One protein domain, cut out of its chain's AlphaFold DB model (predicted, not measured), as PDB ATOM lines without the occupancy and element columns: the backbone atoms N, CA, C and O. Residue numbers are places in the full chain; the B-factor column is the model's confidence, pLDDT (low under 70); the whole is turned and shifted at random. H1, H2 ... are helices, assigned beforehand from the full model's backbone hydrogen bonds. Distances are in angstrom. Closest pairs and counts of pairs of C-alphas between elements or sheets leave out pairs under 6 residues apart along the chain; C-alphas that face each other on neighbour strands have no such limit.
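Overview. This is residues 35 to 127 of the 127 residues of the protein "Site-specific DNA-methyltransferase (adenine-specific)" of Tepidanaerobacter acetatoxydans (strain DSM 21804 / JCM 16047 / Re1) (UniProt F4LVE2). Two long helices, H1 and H3, cross near their middles as a loose X, with the short helix H2 packed beside the crossing and touching both. The small helices H4 and H5 lie together at one end of the long axis, and the long link of residues 56 to 70 reaches to the other end. A second long link, residues 98 to 111, folds back from the end of H3 to H4. The printed part has 93 residues with five named helices, in the order H1, H2, H3, H4, H5, and no named strand; the class is all helix. The whole is compact, with a radius of gyration of the C-alphas of 12.9 A, and elongated, with spans of 41 by 25 by 17 A.

Along the chain. H1, the longest helix, is residues 35 to 55, from C-alpha 35 at (47.014, -12.519, 28.614) to C-alpha 55 at (26.537, -21.519, 8.999), 29.7 A. H3 is residues 83 to 97, 21.4 A long, and begins at C-alpha 83 at (48.689, -28.187, 14.021). H2 is residues 71 to 76, 8.8 A. H4 is residues 112 to 115, 5.3 A. H5 is residues 119 to 125, 9.9 A, and ends at C-alpha 125 at (46.244, -26.792, 20.401).

Arrangement. H1 and H3 are close but not clearly touching, their closest C-alphas being those of Val 48 and Ile 91, 7.3 A apart. They run the same way at a steep tilt of 56 degrees. H1 touches H2 with residues 48 to 52 alone, closest at the C-alphas of Lys 49 and Phe 71, 5.2 A apart, and the two are about perpendicular at 76 degrees. H2 and H3 form a helical hairpin with a shallow tilt of 28 degrees, opposite ways; H3 touches H2 with residues 86 to 90 alone, and the closest C-alphas are those of Met 74 and Met 87, 6.0 A apart. H3 touches H5 with residues 83 to 84 alone, at a shallow tilt of 31 degrees, the same way; the closest C-alphas, of Ile 83 and Val 122, are 6.4 A apart. H4 and H5 touch only at the corner by their link, and only just, with 3 pairs of C-alphas within 8 A; the closest are those of Leu 115 and Lys 121, 5.3 A apart. H1 and H4 are close but not clearly touching, with the closest C-alphas, of Gln 37 and Lys 114, 7.4 A apart. H1 and H5 are apart, and so are H3 and H4. In H1, H2, H3 and H5 every O i to N i+4 pair is within hydrogen-bond range; H4 is too short for such a pair, and 0 of its 1 O i to N i+3 pair is within range.

Size, cuts and confidence. The two C-alphas farthest apart, those of Asp 60 and Lys 117, are 40.8 A apart. The printed part has no cut and ends at residue 127, the chain's last. The links H1 to H2, of 15 residues, and H3 to H4, of 14, are long; H2 to H3 is short and H4 to H5 tight. The mean pLDDT of the printed part is 92.3, and residues 37 and 127 are under 70.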
ATOM      1  N   ALA A  35      48.457 -12.774  28.598       70.44
ATOM      2  CA  ALA A  35      47.014 -12.519  28.614       70.44
ATOM      3  C   ALA A  35      46.504 -11.942  27.286       70.44
ATOM      4  O   ALA A  35      45.410 -12.299  26.840       70.44
ATOM      5  N   SER A  36      47.298 -11.086  26.634       71.00
ATOM      6  CA  SER A  36      46.945 -10.506  25.335       71.00
ATOM      7  C   SER A  36      46.885 -11.577  24.242       71.00
ATOM      8  O   SER A  36      45.949 -11.608  23.447       71.00
ATOM      9  N   GLN A  37      47.815 -12.528  24.288       69.06
ATOM     10  CA  GLN A  37      47.953 -13.608  23.312       69.06
ATOM     11  C   GLN A  37      46.856 -14.659  23.464       69.06
ATOM     12  O   GLN A  37      46.297 -15.132  22.474       69.06
ATOM     13  N   TYR A  38      46.514 -15.005  24.707       74.50
ATOM     14  CA  TYR A  38      45.400 -15.907  24.985       74.50
ATOM     15  C   TYR A  38      44.085 -15.321  24.489       74.50
ATOM     16  O   TYR A  38      43.305 -16.023  23.850       74.50
ATOM     17  N   LYS A  39      43.868 -14.023  24.727       80.12
ATOM     18  CA  LYS A  39      42.692 -13.310  24.237       80.12
ATOM     19  C   LYS A  39      42.574 -13.453  22.716       80.12
ATOM     20  O   LYS A  39      41.525 -13.880  22.250       80.12
ATOM     21  N   ASP A  40      43.628 -13.185  21.953       82.56
ATOM     22  CA  ASP A  40      43.540 -13.222  20.487       82.56
ATOM     23  C   ASP A  40      43.350 -14.655  19.947       82.56
ATOM     24  O   ASP A  40      42.449 -14.891  19.139       82.56
ATOM     25  N   CYS A  41      44.095 -15.643  20.459       85.31
ATOM     26  CA  CYS A  41      43.955 -17.045  20.031       85.31
ATOM     27  C   CYS A  41      42.566 -17.616  20.361       85.31
ATOM     28  O   CYS A  41      41.935 -18.279  19.533       85.31
ATOM     29  N   VAL A  42      42.066 -17.355  21.573       87.62
ATOM     30  CA  VAL A  42      40.763 -17.861  22.014       87.62
ATOM     31  C   VAL A  42      39.626 -17.169  21.280       87.62
ATOM     32  O   VAL A  42      38.690 -17.851  20.865       87.62
ATOM     33  N   LEU A  43      39.694 -15.851  21.070       90.69
ATOM     34  CA  LEU A  43      38.655 -15.126  20.338       90.69
ATOM     35  C   LEU A  43      38.548 -15.609  18.889       90.69
ATOM     36  O   LEU A  43      37.437 -15.873  18.431       90.69
ATOM     37  N   VAL A  44      39.676 -15.802  18.195       93.75
ATOM     38  CA  VAL A  44      39.675 -16.338  16.823       93.75
ATOM     39  C   VAL A  44      39.116 -17.759  16.800       93.75
ATOM     40  O   VAL A  44      38.227 -18.061  16.005       93.75
ATOM     41  N   ARG A  45      39.549 -18.632  17.717       92.81
ATOM     42  CA  ARG A  45      39.047 -20.012  17.788       92.81
ATOM     43  C   ARG A  45      37.540 -20.074  18.058       92.81
ATOM     44  O   ARG A  45      36.832 -20.848  17.413       92.81
ATOM     45  N   LEU A  46      37.044 -19.265  18.993       94.25
ATOM     46  CA  LEU A  46      35.615 -19.172  19.302       94.25
ATOM     47  C   LEU A  46      34.819 -18.620  18.123       94.25
ATOM     48  O   LEU A  46      33.724 -19.112  17.857       94.25
ATOM     49  N   PHE A  47      35.367 -17.646  17.400       95.62
ATOM     50  CA  PHE A  47      34.752 -17.119  16.190       95.62
ATOM     51  C   PHE A  47      34.598 -18.209  15.126       95.62
ATOM     52  O   PHE A  47      33.478 -18.456  14.681       95.62
ATOM     53  N   VAL A  48      35.675 -18.931  14.782       96.69
ATOM     54  CA  VAL A  48      35.611 -20.029  13.798       96.69
ATOM     55  C   VAL A  48      34.613 -21.100  14.232       96.69
ATOM     56  O   VAL A  48      33.811 -21.564  13.416       96.69
ATOM     57  N   LYS A  49      34.600 -21.459  15.523       97.00
ATOM     58  CA  LYS A  49      33.612 -22.390  16.078       97.00
ATOM     59  C   LYS A  49      32.182 -21.886  15.890       97.00
ATOM     60  O   LYS A  49      31.353 -22.624  15.372       97.00
ATOM     61  N   TYR A  50      31.895 -20.649  16.283       96.81
ATOM     62  CA  TYR A  50      30.562 -20.061  16.160       96.81
ATOM     63  C   TYR A  50      30.089 -20.012  14.704       96.81
ATOM     64  O   TYR A  50      28.960 -20.401  14.409       96.81
ATOM     65  N   VAL A  51      30.953 -19.566  13.791       96.94
ATOM     66  CA  VAL A  51      30.655 -19.486  12.354       96.94
ATOM     67  C   VAL A  51      30.376 -20.873  11.783       96.94
ATOM     68  O   VAL A  51      29.378 -21.054  11.089       96.94
ATOM     69  N   THR A  52      31.189 -21.867  12.148       97.50
ATOM     70  CA  THR A  52      30.979 -23.262  11.740       97.50
ATOM     71  C   THR A  52      29.652 -23.797  12.270       97.50
ATOM     72  O   THR A  52      28.806 -24.211  11.484       97.50
ATOM     73  N   ASP A  53      29.418 -23.723  13.581       96.56
ATOM     74  CA  ASP A  53      28.194 -24.235  14.207       96.56
ATOM     75  C   ASP A  53      26.932 -23.581  13.615       96.56
ATOM     76  O   ASP A  53      25.880 -24.213  13.487       96.56
ATOM     77  N   LYS A  54      27.016 -22.294  13.256       96.31
ATOM     78  CA  LYS A  54      25.865 -21.532  12.778       96.31
ATOM     79  C   LYS A  54      25.617 -21.671  11.280       96.31
ATOM     80  O   LYS A  54      24.444 -21.716  10.901       96.31
ATOM     81  N   TYR A  55      26.657 -21.710  10.450       96.69
ATOM     82  CA  TYR A  55      26.537 -21.519   8.999       96.69
ATOM     83  C   TYR A  55      27.066 -22.682   8.149       96.69
ATOM     84  O   TYR A  55      26.775 -22.719   6.957       96.69
ATOM     85  N   TYR A  56      27.783 -23.654   8.722       95.88
ATOM     86  CA  TYR A  56      28.325 -24.772   7.944       95.88
ATOM     87  C   TYR A  56      27.221 -25.553   7.210       95.88
ATOM     88  O   TYR A  56      26.225 -25.959   7.813       95.88
ATOM     89  N   GLY A  57      27.396 -25.741   5.898       93.56
ATOM     90  CA  GLY A  57      26.456 -26.458   5.030       93.56
ATOM     91  C   GLY A  57      25.125 -25.743   4.766       93.56
ATOM     92  O   GLY A  57      24.207 -26.367   4.236       93.56
ATOM     93  N   LYS A  58      24.985 -24.464   5.140       93.19
ATOM     94  CA  LYS A  58      23.762 -23.690   4.899       93.19
ATOM     95  C   LYS A  58      23.939 -22.779   3.681       93.19
ATOM     96  O   LYS A  58      24.803 -21.909   3.730       93.19
ATOM     97  N   PRO A  59      23.131 -22.941   2.618       83.50
ATOM     98  CA  PRO A  59      23.072 -21.941   1.557       83.50
ATOM     99  C   PRO A  59      22.477 -20.630   2.105       83.50
ATOM    100  O   PRO A  59      21.700 -20.659   3.061       83.50
ATOM    101  N   ASP A  60      22.851 -19.495   1.511       85.00
ATOM    102  CA  ASP A  60      22.376 -18.141   1.861       85.00
ATOM    103  C   ASP A  60      22.666 -17.683   3.306       85.00
ATOM    104  O   ASP A  60      21.871 -16.992   3.953       85.00
ATOM    105  N   SER A  61      23.823 -18.059   3.848       91.06
ATOM    106  CA  SER A  61      24.311 -17.563   5.136       91.06
ATOM    107  C   SER A  61      25.016 -16.207   5.024       91.06
ATOM    108  O   SER A  61      25.574 -15.848   3.995       91.06
ATOM    109  N   LEU A  62      25.046 -15.460   6.138       89.88
ATOM    110  CA  LEU A  62      25.794 -14.195   6.239       89.88
ATOM    111  C   LEU A  62      27.307 -14.371   6.068       89.88
ATOM    112  O   LEU A  62      27.991 -13.421   5.710       89.88
ATOM    113  N   LEU A  63      27.813 -15.556   6.409       93.19
ATOM    114  CA  LEU A  63      29.204 -15.944   6.231       93.19
ATOM    115  C   LEU A  63      29.235 -17.309   5.559       93.19
ATOM    116  O   LEU A  63      28.458 -18.195   5.930       93.19
ATOM    117  N   VAL A  64      30.140 -17.485   4.612       96.06
ATOM    118  CA  VAL A  64      30.385 -18.745   3.917       96.06
ATOM    119  C   VAL A  64      31.452 -19.519   4.685       96.06
ATOM    120  O   VAL A  64      32.469 -18.963   5.090       96.06
ATOM    121  N   VAL A  65      31.230 -20.814   4.908       97.38
ATOM    122  CA  VAL A  65      32.253 -21.694   5.492       97.38
ATOM    123  C   VAL A  65      32.816 -22.557   4.368       97.38
ATOM    124  O   VAL A  65      32.158 -23.532   3.999       97.38
ATOM    125  N   PRO A  66      33.979 -22.204   3.790       97.12
ATOM    126  CA  PRO A  66      34.526 -22.930   2.655       97.12
ATOM    127  C   PRO A  66      35.074 -24.295   3.081       97.12
ATOM    128  O   PRO A  66      35.347 -24.548   4.263       97.12
ATOM    129  N   ASP A  67      35.300 -25.166   2.102       96.62
ATOM    130  CA  ASP A  67      35.963 -26.447   2.326       96.62
ATOM    131  C   ASP A  67      37.372 -26.245   2.909       96.62
ATOM    132  O   ASP A  67      38.220 -25.525   2.367       96.62
ATOM    133  N   GLY A  68      37.634 -26.895   4.043       96.88
ATOM    134  CA  GLY A  68      38.879 -26.712   4.786       96.88
ATOM    135  C   GLY A  68      38.944 -25.407   5.588       96.88
ATOM    136  O   GLY A  68      40.016 -25.086   6.089       96.88
ATOM    137  N   GLY A  69      37.847 -24.651   5.701       97.25
ATOM    138  CA  GLY A  69      37.725 -23.421   6.496       97.25
ATOM    139  C   GLY A  69      36.897 -23.582   7.774       97.25
ATOM    140  O   GLY A  69      36.517 -22.589   8.391       97.25
ATOM    141  N   SER A  70      36.564 -24.814   8.172       97.75
ATOM    142  CA  SER A  70      35.641 -25.070   9.283       97.75
ATOM    143  C   SER A  70      36.343 -25.448  10.591       97.75
ATOM    144  O   SER A  70      37.474 -25.939  10.626       97.75
ATOM    145  N   PHE A  71      35.624 -25.325  11.706       97.44
ATOM    146  CA  PHE A  71      36.063 -25.850  12.998       97.44
ATOM    147  C   PHE A  71      36.180 -27.382  12.991       97.44
ATOM    148  O   PHE A  71      36.999 -27.938  13.719       97.44
ATOM    149  N   HIS A  72      35.414 -28.088  12.149       97.81
ATOM    150  CA  HIS A  72      35.585 -29.533  11.975       97.81
ATOM    151  C   HIS A  72      36.969 -29.861  11.413       97.81
ATOM    152  O   HIS A  72      37.589 -30.832  11.844       97.81
ATOM    153  N   ASP A  73      37.482 -29.031  10.505       98.00
ATOM    154  CA  ASP A  73      38.827 -29.188   9.952       98.00
ATOM    155  C   ASP A  73      39.903 -28.900  11.000       98.00
ATOM    156  O   ASP A  73      40.893 -29.626  11.061       98.00
ATOM    157  N   MET A  74      39.671 -27.948  11.912       96.81
ATOM    158  CA  MET A  74      40.570 -27.728  13.055       96.81
ATOM    159  C   MET A  74      40.631 -28.953  13.971       96.81
ATOM    160  O   MET A  74      41.706 -29.352  14.409       96.81
ATOM    161  N   VAL A  75      39.488 -29.588  14.250       96.38
ATOM    162  CA  VAL A  75      39.434 -30.791  15.097       96.38
ATOM    163  C   VAL A  75      40.203 -31.960  14.470       96.38
ATOM    164  O   VAL A  75      40.818 -32.735  15.200       96.38
ATOM    165  N   LYS A  76      40.232 -32.073  13.136       97.50
ATOM    166  CA  LYS A  76      41.018 -33.107  12.434       97.50
ATOM    167  C   LYS A  76      42.532 -32.939  12.615       97.50
ATOM    168  O   LYS A  76      43.261 -33.901  12.398       97.50
ATOM    169  N   LEU A  77      43.010 -31.759  13.018       96.75
ATOM    170  CA  LEU A  77      44.434 -31.505  13.258       96.75
ATOM    171  C   LEU A  77      44.918 -31.959  14.640       96.75
ATOM    172  O   LEU A  77      46.121 -31.910  14.887       96.75
ATOM    173  N   LYS A  78      44.032 -32.391  15.550       95.19
ATOM    174  CA  LYS A  78      44.428 -32.822  16.901       95.19
ATOM    175  C   LYS A  78      45.535 -33.883  16.839       95.19
ATOM    176  O   LYS A  78      45.401 -34.890  16.149       95.19
ATOM    177  N   GLY A  79      46.622 -33.651  17.574       93.44
ATOM    178  CA  GLY A  79      47.801 -34.526  17.591       93.44
ATOM    179  C   GLY A  79      48.766 -34.378  16.403       93.44
ATOM    180  O   GLY A  79      49.812 -35.023  16.408       93.44
ATOM    181  N   ASN A  80      48.459 -33.548  15.400       96.06
ATOM    182  CA  ASN A  80      49.354 -33.277  14.273       96.06
ATOM    183  C   ASN A  80      50.516 -32.364  14.709       96.06
ATOM    184  O   ASN A  80      50.277 -31.350  15.364       96.06
ATOM    185  N   SER A  81      51.758 -32.684  14.322       95.44
ATOM    186  CA  SER A  81      52.934 -31.851  14.626       95.44
ATOM    187  C   SER A  81      52.845 -30.449  14.025       95.44
ATOM    188  O   SER A  81      53.320 -29.495  14.633       95.44
ATOM    189  N   GLU A  82      52.162 -30.315  12.887       95.94
ATOM    190  CA  GLU A  82      51.970 -29.057  12.158       95.94
ATOM    191  C   GLU A  82      50.630 -28.382  12.494       95.94
ATOM    192  O   GLU A  82      50.118 -27.582  11.711       95.94
ATOM    193  N   ILE A  83      50.014 -28.709  13.639       96.38
ATOM    194  CA  ILE A  83      48.689 -28.187  14.021       96.38
ATOM    195  C   ILE A  83      48.621 -26.652  13.988       96.38
ATOM    196  O   ILE A  83      47.608 -26.114  13.550       96.38
ATOM    197  N   GLY A  84      49.690 -25.954  14.381       95.38
ATOM    198  CA  GLY A  84      49.738 -24.488  14.371       95.38
ATOM    199  C   GLY A  84      49.590 -23.899  12.967       95.38
ATOM    200  O   GLY A  84      48.681 -23.110  12.709       95.38
ATOM    201  N   ASP A  85      50.432 -24.341  12.032       97.50
ATOM    202  CA  ASP A  85      50.363 -23.937  10.623       97.50
ATOM    203  C   ASP A  85      49.048 -24.388   9.959       97.50
ATOM    204  O   ASP A  85      48.411 -23.630   9.223       97.50
ATOM    205  N   GLY A  86      48.576 -25.594  10.279       97.88
ATOM    206  CA  GLY A  86      47.286 -26.094   9.809       97.88
ATOM    207  C   GLY A  86      46.115 -25.211  10.248       97.88
ATOM    208  O   GLY A  86      45.265 -24.870   9.426       97.88
ATOM    209  N   MET A  87      46.078 -24.791  11.517       97.31
ATOM    210  CA  MET A  87      45.049 -23.877  12.022       97.31
ATOM    211  C   MET A  87      45.118 -22.518  11.322       97.31
ATOM    212  O   MET A  87      44.076 -22.027  10.887       97.31
ATOM    213  N   ASN A  88      46.316 -21.954  11.138       97.81
ATOM    214  CA  ASN A  88      46.505 -20.702  10.397       97.81
ATOM    215  C   ASN A  88      45.922 -20.795   8.980       97.81
ATOM    216  O   ASN A  88      45.177 -19.911   8.562       97.81
ATOM    217  N   LYS A  89      46.190 -21.890   8.257       98.50
ATOM    218  CA  LYS A  89      45.663 -22.123   6.902       98.50
ATOM    219  C   LYS A  89      44.139 -22.233   6.867       98.50
ATOM    220  O   LYS A  89      43.519 -21.681   5.961       98.50
ATOM    221  N   ILE A  90      43.534 -22.916   7.838       98.44
ATOM    222  CA  ILE A  90      42.070 -23.030   7.951       98.44
ATOM    223  C   ILE A  90      41.444 -21.652   8.191       98.44
ATOM    224  O   ILE A  90      40.490 -21.275   7.513       98.44
ATOM    225  N   ILE A  91      42.000 -20.884   9.134       98.00
ATOM    226  CA  ILE A  91      41.520 -19.534   9.462       98.00
ATOM    227  C   ILE A  91      41.667 -18.614   8.256       98.00
ATOM    228  O   ILE A  91      40.750 -17.852   7.971       98.00
ATOM    229  N   HIS A  92      42.787 -18.699   7.538       98.31
ATOM    230  CA  HIS A  92      43.027 -17.875   6.360       98.31
ATOM    231  C   HIS A  92      41.996 -18.146   5.264       98.31
ATOM    232  O   HIS A  92      41.394 -17.199   4.781       98.31
ATOM    233  N   ARG A  93      41.689 -19.416   4.963       98.31
ATOM    234  CA  ARG A  93      40.633 -19.771   3.996       98.31
ATOM    235  C   ARG A  93      39.276 -19.200   4.382       98.31
ATOM    236  O   ARG A  93      38.583 -18.632   3.547       98.31
ATOM    237  N   LEU A  94      38.896 -19.348   5.653       97.88
ATOM    238  CA  LEU A  94      37.651 -18.767   6.151       97.88
ATOM    239  C   LEU A  94      37.668 -17.238   6.034       97.88
ATOM    240  O   LEU A  94      36.646 -16.634   5.724       97.88
ATOM    241  N   ALA A  95      38.812 -16.611   6.299       97.25
ATOM    242  CA  ALA A  95      38.962 -15.169   6.240       97.25
ATOM    243  C   ALA A  95      38.891 -14.631   4.806       97.25
ATOM    244  O   ALA A  95      38.221 -13.628   4.588       97.25
ATOM    245  N   GLU A  96      39.551 -15.285   3.850       98.00
ATOM    246  CA  GLU A  96      39.551 -14.906   2.432       98.00
ATOM    247  C   GLU A  96      38.143 -14.951   1.839       98.00
ATOM    248  O   GLU A  96      37.716 -13.987   1.216       98.00
ATOM    249  N   GLU A  97      37.388 -16.018   2.106       97.81
ATOM    250  CA  GLU A  97      36.026 -16.185   1.578       97.81
ATOM    251  C   GLU A  97      35.032 -15.134   2.115       97.81
ATOM    252  O   GLU A  97      33.966 -14.926   1.546       97.81
ATOM    253  N   ASN A  98      35.358 -14.475   3.232       95.62
ATOM    254  CA  ASN A  98      34.452 -13.561   3.932       95.62
ATOM    255  C   ASN A  98      35.011 -12.141   4.108       95.62
ATOM    256  O   ASN A  98      34.477 -11.386   4.922       95.62
ATOM    257  N   ASP A  99      36.097 -11.782   3.418       95.75
ATOM    258  CA  ASP A  99      36.776 -10.481   3.547       95.75
ATOM    259  C   ASP A  99      37.208 -10.134   4.994       95.75
ATOM    260  O   ASP A  99      37.191  -8.979   5.425       95.75
ATOM    261  N   LEU A 100      37.617 -11.139   5.777       95.19
ATOM    262  CA  LEU A 100      38.052 -10.994   7.180       95.19
ATOM    263  C   LEU A 100      39.574 -11.102   7.369       95.19
ATOM    264  O   LEU A 100      40.062 -11.227   8.502       95.19
ATOM    265  N   VAL A 101      40.348 -11.082   6.282       94.88
ATOM    266  CA  VAL A 101      41.817 -11.087   6.345       94.88
ATOM    267  C   VAL A 101      42.300  -9.835   7.080       94.88
ATOM    268  O   VAL A 101      41.798  -8.734   6.875       94.88
ATOM    269  N   GLY A 102      43.252 -10.001   7.997       90.06
ATOM    270  CA  GLY A 102      43.720  -8.931   8.884       90.06
ATOM    271  C   GLY A 102      42.795  -8.642  10.073       90.06
ATOM    272  O   GLY A 102      43.189  -7.896  10.965       90.06
ATOM    273  N   ILE A 103      41.608  -9.257  10.132       91.38
ATOM    274  CA  ILE A 103      40.700  -9.187  11.286       91.38
ATOM    275  C   ILE A 103      40.859 -10.445  12.138       91.38
ATOM    276  O   ILE A 103      41.190 -10.358  13.318       91.38
ATOM    277  N   ILE A 104      40.664 -11.624  11.538       91.75
ATOM    278  CA  ILE A 104      40.749 -12.911  12.251       91.75
ATOM    279  C   ILE A 104      42.072 -13.650  12.019       91.75
ATOM    280  O   ILE A 104      42.332 -14.654  12.671       91.75
ATOM    281  N   THR A 105      42.932 -13.144  11.129       93.50
ATOM    282  CA  THR A 105      44.250 -13.727  10.807       93.50
ATOM    283  C   THR A 105      45.401 -13.073  11.578       93.50
ATOM    284  O   THR A 105      46.559 -13.229  11.207       93.50
ATOM    285  N   VAL A 106      45.097 -12.279  12.609       89.31
ATOM    286  CA  VAL A 106      46.107 -11.587  13.432       89.31
ATOM    287  C   VAL A 106      46.779 -12.513  14.446       89.31
ATOM    288  O   VAL A 106      47.890 -12.241  14.894       89.31
ATOM    289  N   ALA A 107      46.098 -13.598  14.819       89.12
ATOM    290  CA  ALA A 107      46.632 -14.607  15.715       89.12
ATOM    291  C   ALA A 107      47.462 -15.617  14.917       89.12
ATOM    292  O   ALA A 107      46.941 -16.260  14.006       89.12
ATOM    293  N   ASP A 108      48.734 -15.770  15.288       92.00
ATOM    294  CA  ASP A 108      49.611 -16.800  14.740       92.00
ATOM    295  C   ASP A 108      49.617 -18.032  15.654       92.00
ATOM    296  O   ASP A 108      50.213 -18.029  16.735       92.00
ATOM    297  N   PHE A 109      48.954 -19.100  15.209       93.00
ATOM    298  CA  PHE A 109      48.890 -20.378  15.918       93.00
ATOM    299  C   PHE A 109      50.171 -21.209  15.782       93.00
ATOM    300  O   PHE A 109      50.291 -22.255  16.423       93.00
ATOM    301  N   ASN A 110      51.144 -20.770  14.981       94.19
ATOM    302  CA  ASN A 110      52.438 -21.425  14.844       94.19
ATOM    303  C   ASN A 110      53.574 -20.699  15.579       94.19
ATOM    304  O   ASN A 110      54.716 -21.150  15.509       94.19
ATOM    305  N   ASP A 111      53.277 -19.647  16.340       90.75
ATOM    306  CA  ASP A 111      54.272 -18.895  17.104       90.75
ATOM    307  C   ASP A 111      54.840 -19.732  18.269       90.75
ATOM    308  O   ASP A 111      54.190 -19.953  19.296       90.75
ATOM    309  N   ASP A 112      56.068 -20.222  18.087       89.75
ATOM    310  CA  ASP A 112      56.806 -21.047  19.048       89.75
ATOM    311  C   ASP A 112      57.059 -20.340  20.387       89.75
ATOM    312  O   ASP A 112      57.044 -20.986  21.439       89.75
ATOM    313  N   ASP A 113      57.295 -19.028  20.361       85.69
ATOM    314  CA  ASP A 113      57.621 -18.256  21.562       85.69
ATOM    315  C   ASP A 113      56.385 -18.094  22.455       85.69
ATOM    316  O   ASP A 113      56.495 -17.958  23.676       85.69
ATOM    317  N   LYS A 114      55.192 -18.155  21.857       82.06
ATOM    318  CA  LYS A 114      53.909 -18.000  22.554       82.06
ATOM    319  C   LYS A 114      53.267 -19.324  22.926       82.06
ATOM    320  O   LYS A 114      52.686 -19.453  24.007       82.06
ATOM    321  N   LEU A 115      53.317 -20.297  22.023       85.38
ATOM    322  CA  LEU A 115      52.543 -21.538  22.116       85.38
ATOM    323  C   LEU A 115      53.386 -22.748  22.525       85.38
ATOM    324  O   LEU A 115      52.827 -23.822  22.747       85.38
ATOM    325  N   GLY A 116      54.693 -22.556  22.705       87.56
ATOM    326  CA  GLY A 116      55.640 -23.622  23.001       87.56
ATOM    327  C   GLY A 116      56.092 -24.343  21.735       87.56
ATOM    328  O   GLY A 116      55.674 -24.023  20.622       87.56
ATOM    329  N   LYS A 117      56.957 -25.347  21.904       90.31
ATOM    330  CA  LYS A 117      57.577 -26.088  20.791       90.31
ATOM    331  C   LYS A 117      57.197 -27.559  20.802       90.31
ATOM    332  O   LYS A 117      56.976 -28.155  21.859       90.31
ATOM    333  N   GLY A 118      57.175 -28.165  19.616       93.25
ATOM    334  CA  GLY A 118      56.935 -29.598  19.443       93.25
ATOM    335  C   GLY A 118      55.677 -30.063  20.178       93.25
ATOM    336  O   GLY A 118      54.601 -29.494  20.003       93.25
ATOM    337  N   LYS A 119      55.821 -31.077  21.038       92.50
ATOM    338  CA  LYS A 119      54.698 -31.687  21.761       92.50
ATOM    339  C   LYS A 119      53.903 -30.695  22.618       92.50
ATOM    340  O   LYS A 119      52.689 -30.820  22.682       92.50
ATOM    341  N   GLU A 120      54.551 -29.701  23.225       90.12
ATOM    342  CA  GLU A 120      53.848 -28.717  24.056       90.12
ATOM    343  C   GLU A 120      52.814 -27.927  23.242       90.12
ATOM    344  O   GLU A 120      51.664 -27.805  23.662       90.12
ATOM    345  N   LYS A 121      53.200 -27.456  22.047       91.31
ATOM    346  CA  LYS A 121      52.293 -26.759  21.125       91.31
ATOM    347  C   LYS A 121      51.157 -27.670  20.684       91.31
ATOM    348  O   LYS A 121      50.000 -27.256  20.670       91.31
ATOM    349  N   VAL A 122      51.485 -28.917  20.348       93.19
ATOM    350  CA  VAL A 122      50.492 -29.906  19.920       93.19
ATOM    351  C   VAL A 122      49.455 -30.137  21.011       93.19
ATOM    352  O   VAL A 122      48.258 -30.021  20.745       93.19
ATOM    353  N   ASP A 123      49.892 -30.398  22.240       90.94
ATOM    354  CA  ASP A 123      49.007 -30.635  23.381       90.94
ATOM    355  C   ASP A 123      48.167 -29.380  23.689       90.94
ATOM    356  O   ASP A 123      46.957 -29.473  23.906       90.94
ATOM    357  N   ARG A 124      48.774 -28.189  23.601       87.06
ATOM    358  CA  ARG A 124      48.103 -26.892  23.782       87.06
ATOM    359  C   ARG A 124      47.120 -26.540  22.663       87.06
ATOM    360  O   ARG A 124      46.237 -25.731  22.873       87.06
ATOM    361  N   LEU A 125      47.222 -27.085  21.462       90.12
ATOM    362  CA  LEU A 125      46.244 -26.792  20.401       90.12
ATOM    363  C   LEU A 125      45.214 -27.914  20.225       90.12
ATOM    364  O   LEU A 125      44.196 -27.729  19.557       90.12
ATOM    365  N   SER A 126      45.432 -29.058  20.878       86.56
ATOM    366  CA  SER A 126      44.587 -30.245  20.738       86.56
ATOM    367  C   SER A 126      43.416 -30.331  21.725       86.56
ATOM    368  O   SER A 126      42.581 -31.229  21.569       86.56
ATOM    369  N   PHE A 127      43.311 -29.435  22.716       67.56
ATOM    370  CA  PHE A 127      42.194 -29.436  23.675       67.56
ATOM    371  C   PHE A 127      40.864 -29.054  23.018       67.56
ATOM    372  O   PHE A 127      40.776 -27.966  22.412       67.56
TER     373      PHE A 127